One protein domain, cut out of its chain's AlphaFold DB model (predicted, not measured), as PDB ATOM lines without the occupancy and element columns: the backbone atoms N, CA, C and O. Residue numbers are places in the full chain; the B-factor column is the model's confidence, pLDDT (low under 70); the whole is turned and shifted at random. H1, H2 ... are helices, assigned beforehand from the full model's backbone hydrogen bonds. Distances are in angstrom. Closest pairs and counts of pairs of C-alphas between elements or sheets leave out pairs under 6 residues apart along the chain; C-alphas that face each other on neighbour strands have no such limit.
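AT A GLANCE: This is residues 4 to 52 of the 140 residues of an uncharacterized protein of Desulfopila aestuarii DSM 18488 (UniProt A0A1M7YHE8). Start with H3, the longest helix; H1 and H2 lie off to its side, the three centres making a triangle, and the short H4, with residue 47, sticks out past the C-terminal end of H3. The printed part has 49 residues with four named helices, H1 to H4 in chain order, and no named strand: all helix. It is compact, with a radius of gyration of the C-alphas of 10.8 A, yet elongated, spanning 31 by 19 by 18 A.

IN THESE COORDINATES: Find C-alpha 32 at (15.055, -26.761, -95.213); from there H3, residues 32 to 42, runs 15.4 A. H2 is residues 14 to 22, 12.1 A; H1 is residues 4 to 9, 9.5 A. H4, residues 48 to 52, 6.1 A, ends at C-alpha 52, (9.714, -42.611, -70.538).

HOW THE PARTS SIT: H3 is apart from H1, H2 and H4. H1 and H2 only just touch, with 3 pairs of C-alphas within 8 A, and only at the corner by their link; the closest C-alphas, of Ala 7 and Arg 14, are 5.7 A apart. They run opposite ways at a steep tilt of 42 degrees. H4 is apart from H1 and H2. In H2, H3 and H4 every O i to N i+4 pair is within hydrogen-bond range; in H1 0 of 2 are, beside 2 of 3 O i to N i+3 pairs.

THE WHOLE: The C-alphas farthest apart, of Pro 29 and Arg 52, are 31.8 A apart. The printed part has no cut and no long link; no printed residue is under 70 in pLDDT.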
ATOM      1  N   GLU A   4      22.022 -20.791 -83.834       95.62
ATOM      2  CA  GLU A   4      21.929 -19.824 -82.736       95.62
ATOM      3  C   GLU A   4      20.663 -18.972 -82.879       95.62
ATOM      4  O   GLU A   4      20.013 -18.668 -81.876       95.62
ATOM      5  N   GLU A   5      20.281 -18.644 -84.113       94.88
ATOM      6  CA  GLU A   5      19.023 -18.003 -84.477       94.88
ATOM      7  C   GLU A   5      17.833 -18.918 -84.168       94.88
ATOM      8  O   GLU A   5      16.927 -18.510 -83.439       94.88
ATOM      9  N   PHE A   6      17.880 -20.183 -84.603       95.19
ATOM     10  CA  PHE A   6      16.831 -21.166 -84.309       95.19
ATOM     11  C   PHE A   6      16.652 -21.392 -82.794       95.19
ATOM     12  O   PHE A   6      15.532 -21.464 -82.286       95.19
ATOM     13  N   ALA A   7      17.750 -21.439 -82.029       94.75
ATOM     14  CA  ALA A   7      17.699 -21.629 -80.576       94.75
ATOM     15  C   ALA A   7      16.993 -20.495 -79.813       94.75
ATOM     16  O   ALA A   7      16.636 -20.688 -78.651       94.75
ATOM     17  N   ARG A   8      16.854 -19.296 -80.400       94.06
ATOM     18  CA  ARG A   8      16.194 -18.155 -79.736       94.06
ATOM     19  C   ARG A   8      14.683 -18.326 -79.662       94.06
ATOM     20  O   ARG A   8      14.069 -17.790 -78.746       94.06
ATOM     21  N   THR A   9      14.105 -19.048 -80.613       91.25
ATOM     22  CA  THR A   9      12.653 -19.222 -80.746       91.25
ATOM     23  C   THR A   9      12.199 -20.652 -80.469       91.25
ATOM     24  O   THR A   9      10.998 -20.893 -80.395       91.25
ATOM     25  N   SER A  10      13.136 -21.583 -80.268       91.69
ATOM     26  CA  SER A  10      12.854 -23.000 -80.043       91.69
ATOM     27  C   SER A  10      13.055 -23.447 -78.590       91.69
ATOM     28  O   SER A  10      13.930 -22.966 -77.868       91.69
ATOM     29  N   ARG A  11      12.303 -24.472 -78.173       89.81
ATOM     30  CA  ARG A  11      12.520 -25.236 -76.927       89.81
ATOM     31  C   ARG A  11      13.795 -26.084 -76.960       89.81
ATOM     32  O   ARG A  11      14.235 -26.585 -75.919       89.81
ATOM     33  N   LEU A  12      14.390 -26.285 -78.137       93.75
ATOM     34  CA  LEU A  12      15.661 -26.987 -78.284       93.75
ATOM     35  C   LEU A  12      16.818 -26.082 -77.849       93.75
ATOM     36  O   LEU A  12      17.160 -25.099 -78.498       93.75
ATOM     37  N   THR A  13      17.460 -26.430 -76.731       91.38
ATOM     38  CA  THR A  13      18.575 -25.632 -76.196       91.38
ATOM     39  C   THR A  13      19.775 -25.594 -77.148       91.38
ATOM     40  O   THR A  13      20.091 -26.583 -77.818       91.38
ATOM     41  N   ARG A  14      20.555 -24.506 -77.087       94.12
ATOM     42  CA  ARG A  14      21.834 -24.356 -77.816       94.12
ATOM     43  C   ARG A  14      22.770 -25.554 -77.640       94.12
ATOM     44  O   ARG A  14      23.448 -25.957 -78.580       94.12
ATOM     45  N   LYS A  15      22.811 -26.152 -76.441       90.38
ATOM     46  CA  LYS A  15      23.656 -27.328 -76.160       90.38
ATOM     47  C   LYS A  15      23.278 -28.515 -77.054       90.38
ATOM     48  O   LYS A  15      24.174 -29.195 -77.552       90.38
ATOM     49  N   ILE A  16      21.980 -28.751 -77.250       92.94
ATOM     50  CA  ILE A  16      21.466 -29.852 -78.072       92.94
ATOM     51  C   ILE A  16      21.784 -29.598 -79.544       92.94
ATOM     52  O   ILE A  16      22.357 -30.470 -80.187       92.94
ATOM     53  N   LEU A  17      21.514 -28.395 -80.051       96.12
ATOM     54  CA  LEU A  17      21.767 -28.059 -81.458       96.12
ATOM     55  C   LEU A  17      23.260 -28.130 -81.802       96.12
ATOM     56  O   LEU A  17      23.648 -28.768 -82.776       96.12
ATOM     57  N   ARG A  18      24.137 -27.604 -80.935       95.19
ATOM     58  CA  ARG A  18      25.594 -27.769 -81.097       95.19
ATOM     59  C   ARG A  18      26.026 -29.233 -81.045       95.19
ATOM     60  O   ARG A  18      26.995 -29.615 -81.695       95.19
ATOM     61  N   TRP A  19      25.363 -30.064 -80.239       93.62
ATOM     62  CA  TRP A  19      25.613 -31.504 -80.247       93.62
ATOM     63  C   TRP A  19      25.181 -32.139 -81.575       93.62
ATOM     64  O   TRP A  19      25.960 -32.917 -82.118       93.62
ATOM     65  N   MET A  20      24.023 -31.762 -82.126       95.75
ATOM     66  CA  MET A  20      23.525 -32.257 -83.416       95.75
ATOM     67  C   MET A  20      24.477 -31.910 -84.564       95.75
ATOM     68  O   MET A  20      24.878 -32.814 -85.291       95.75
ATOM     69  N   VAL A  21      24.948 -30.661 -84.646       96.44
ATOM     70  CA  VAL A  21      25.941 -30.232 -85.652       96.44
ATOM     71  C   VAL A  21      27.251 -31.004 -85.503       96.44
ATOM     72  O   VAL A  21      27.755 -31.586 -86.461       96.44
ATOM     73  N   ARG A  22      27.788 -31.123 -84.277       94.00
ATOM     74  CA  ARG A  22      29.002 -31.929 -84.024       94.00
ATOM     75  C   ARG A  22      28.836 -33.402 -84.406       94.00
ATOM     76  O   ARG A  22      29.833 -34.087 -84.631       94.00
ATOM     77  N   LYS A  23      27.604 -33.910 -84.408       93.75
ATOM     78  CA  LYS A  23      27.260 -35.281 -84.795       93.75
ATOM     79  C   LYS A  23      26.793 -35.407 -86.242       93.75
ATOM     80  O   LYS A  23      26.475 -36.526 -86.627       93.75
ATOM     81  N   LYS A  24      26.810 -34.319 -87.023       95.25
ATOM     82  CA  LYS A  24      26.312 -34.265 -88.404       95.25
ATOM     83  C   LYS A  24      24.866 -34.765 -88.529       95.25
ATOM     84  O   LYS A  24      24.523 -35.464 -89.470       95.25
ATOM     85  N   VAL A  25      24.050 -34.477 -87.512       96.88
ATOM     86  CA  VAL A  25      22.605 -34.764 -87.518       96.88
ATOM     87  C   VAL A  25      21.843 -33.657 -88.242       96.88
ATOM     88  O   VAL A  25      20.805 -33.936 -88.820       96.88
ATOM     89  N   VAL A  26      22.356 -32.427 -88.176       96.94
ATOM     90  CA  VAL A  26      21.873 -31.262 -88.924       96.94
ATOM     91  C   VAL A  26      23.070 -30.453 -89.405       96.94
ATOM     92  O   VAL A  26      24.139 -30.511 -88.776       96.94
ATOM     93  N   GLU A  27      22.879 -29.678 -90.465       97.06
ATOM     94  CA  GLU A  27      23.889 -28.748 -90.962       97.06
ATOM     95  C   GLU A  27      23.885 -27.424 -90.179       97.06
ATOM     96  O   GLU A  27      23.006 -27.129 -89.364       97.06
ATOM     97  N   ASN A  28      24.919 -26.613 -90.386       95.62
ATOM     98  CA  ASN A  28      24.931 -25.231 -89.919       95.62
ATOM     99  C   ASN A  28      25.662 -24.347 -90.944       95.62
ATOM    100  O   ASN A  28      26.895 -24.404 -90.980       95.62
ATOM    101  N   PRO A  29      24.953 -23.523 -91.745       96.81
ATOM    102  CA  PRO A  29      23.529 -23.155 -91.632       96.81
ATOM    103  C   PRO A  29      22.539 -24.315 -91.822       96.81
ATOM    104  O   PRO A  29      22.859 -25.287 -92.498       96.81
ATOM    105  N   LEU A  30      21.352 -24.205 -91.216       97.12
ATOM    106  CA  LEU A  30      20.312 -25.236 -91.298       97.12
ATOM    107  C   LEU A  30      19.721 -25.288 -92.711       97.12
ATOM    108  O   LEU A  30      19.368 -24.246 -93.271       97.12
ATOM    109  N   THR A  31      19.572 -26.496 -93.249       97.69
ATOM    110  CA  THR A  31      18.829 -26.736 -94.494       97.69
ATOM    111  C   THR A  31      17.316 -26.704 -94.253       97.69
ATOM    112  O   THR A  31      16.846 -26.755 -93.113       97.69
ATOM    113  N   GLU A  32      16.519 -26.653 -95.322       96.62
ATOM    114  CA  GLU A  32      15.055 -26.761 -95.213       96.62
ATOM    115  C   GLU A  32      14.614 -28.103 -94.601       96.62
ATOM    116  O   GLU A  32      13.679 -28.149 -93.799       96.62
ATOM    117  N   GLU A  33      15.327 -29.190 -94.912       97.12
ATOM    118  CA  GLU A  33      15.081 -30.508 -94.320       97.12
ATOM    119  C   GLU A  33      15.374 -30.508 -92.812       97.12
ATOM    120  O   GLU A  33      14.543 -30.965 -92.018       97.12
ATOM    121  N   ASP A  34      16.495 -29.906 -92.396       97.31
ATOM    122  CA  ASP A  34      16.830 -29.749 -90.977       97.31
ATOM    123  C   ASP A  34      15.754 -28.948 -90.238       97.31
ATOM    124  O   ASP A  34      15.325 -29.327 -89.146       97.31
ATOM    125  N   LEU A  35      15.288 -27.844 -90.830       96.38
ATOM    126  CA  LEU A  35      14.251 -26.998 -90.240       96.38
ATOM    127  C   LEU A  35      12.934 -27.758 -90.065       96.38
ATOM    128  O   LEU A  35      12.310 -27.659 -89.000       96.38
ATOM    129  N   ALA A  36      12.517 -28.533 -91.069       96.19
ATOM    130  CA  ALA A  36      11.328 -29.373 -90.976       96.19
ATOM    131  C   ALA A  36      11.470 -30.424 -89.858       96.19
ATOM    132  O   ALA A  36      10.578 -30.560 -89.009       96.19
ATOM    133  N   GLY A  37      12.618 -31.108 -89.799       96.75
ATOM    134  CA  GLY A  37      12.921 -32.111 -88.778       96.75
ATOM    135  C   GLY A  37      12.975 -31.535 -87.359       96.75
ATOM    136  O   GLY A  37      12.367 -32.085 -86.436       96.75
ATOM    137  N   LEU A  38      13.638 -30.390 -87.174       96.50
ATOM    138  CA  LEU A  38      13.751 -29.722 -85.875       96.50
ATOM    139  C   LEU A  38      12.395 -29.220 -85.368       96.50
ATOM    140  O   LEU A  38      12.081 -29.407 -84.190       96.50
ATOM    141  N   ARG A  39      11.553 -28.655 -86.246       95.00
ATOM    142  CA  ARG A  39      10.184 -28.237 -85.886       95.00
ATOM    143  C   ARG A  39       9.317 -29.420 -85.465       95.00
ATOM    144  O   ARG A  39       8.499 -29.287 -84.554       95.00
ATOM    145  N   LEU A  40       9.476 -30.579 -86.104       95.44
ATOM    146  CA  LEU A  40       8.789 -31.797 -85.679       95.44
ATOM    147  C   LEU A  40       9.300 -32.274 -84.314       95.44
ATOM    148  O   LEU A  40       8.494 -32.550 -83.421       95.44
ATOM    149  N   LEU A  41      10.621 -32.326 -84.132       95.31
ATOM    150  CA  LEU A  41      11.247 -32.740 -82.877       95.31
ATOM    151  C   LEU A  41      10.812 -31.855 -81.703       95.31
ATOM    152  O   LEU A  41      10.539 -32.356 -80.614       95.31
ATOM    153  N   GLU A  42      10.686 -30.548 -81.921       94.19
ATOM    154  CA  GLU A  42      10.258 -29.599 -80.896       94.19
ATOM    155  C   GLU A  42       8.871 -29.918 -80.315       94.19
ATOM    156  O   GLU A  42       8.645 -29.750 -79.113       94.19
ATOM    157  N   LYS A  43       7.956 -30.469 -81.126       93.94
ATOM    158  CA  LYS A  43       6.610 -30.865 -80.670       93.94
ATOM    159  C   LYS A  43       6.637 -31.980 -79.627       93.94
ATOM    160  O   LYS A  43       5.666 -32.137 -78.878       93.94
ATOM    161  N   ILE A  44       7.705 -32.773 -79.594       94.69
ATOM    162  CA  ILE A  44       7.853 -33.934 -78.707       94.69
ATOM    163  C   ILE A  44       8.969 -33.763 -77.673       94.69
ATOM    164  O   ILE A  44       9.016 -34.509 -76.692       94.69
ATOM    165  N   TRP A  45       9.852 -32.782 -77.862       93.19
ATOM    166  CA  TRP A  45      11.014 -32.583 -77.010       93.19
ATOM    167  C   TRP A  45      10.622 -32.258 -75.566       93.19
ATOM    168  O   TRP A  45       9.778 -31.402 -75.305       93.19
ATOM    169  N   GLY A  46      11.241 -32.952 -74.610       90.06
ATOM    170  CA  GLY A  46      11.011 -32.734 -73.180       90.06
ATOM    171  C   GLY A  46       9.696 -33.297 -72.625       90.06
ATOM    172  O   GLY A  46       9.496 -33.236 -71.414       90.06
ATOM    173  N   LYS A  47       8.812 -33.875 -73.456       94.25
ATOM    174  CA  LYS A  47       7.568 -34.501 -72.975       94.25
ATOM    175  C   LYS A  47       7.868 -35.753 -72.151       94.25
ATOM    176  O   LYS A  47       8.640 -36.616 -72.577       94.25
ATOM    177  N   SER A  48       7.246 -35.859 -70.978       93.38
ATOM    178  CA  SER A  48       7.561 -36.904 -69.995       93.38
ATOM    179  C   SER A  48       7.288 -38.314 -70.531       93.38
ATOM    180  O   SER A  48       8.063 -39.238 -70.290       93.38
ATOM    181  N   GLU A  49       6.238 -38.456 -71.333       95.25
ATOM    182  CA  GLU A  49       5.802 -39.679 -71.998       95.25
ATOM    183  C   GLU A  49       6.865 -40.141 -72.997       95.25
ATOM    184  O   GLU A  49       7.288 -41.294 -72.970       95.25
ATOM    185  N   MET A  50       7.379 -39.214 -73.811       95.06
ATOM    186  CA  MET A  50       8.424 -39.505 -74.792       95.06
ATOM    187  C   MET A  50       9.739 -39.888 -74.119       95.06
ATOM    188  O   MET A  50      10.378 -40.856 -74.530       95.06
ATOM    189  N   ILE A  51      10.118 -39.188 -73.046       92.94
ATOM    190  CA  ILE A  51      11.307 -39.534 -72.256       92.94
ATOM    191  C   ILE A  51      11.157 -40.938 -71.654       92.94
ATOM    192  O   ILE A  51      12.086 -41.744 -71.730       92.94
ATOM    193  N   ARG A  52       9.986 -41.273 -71.091       93.06
ATOM    194  CA  ARG A  52       9.714 -42.611 -70.538       93.06
ATOM    195  C   ARG A  52       9.827 -43.694 -71.606       93.06
ATOM    196  O   ARG A  52      10.508 -44.687 -71.360       93.06
TER     197      ARG A  52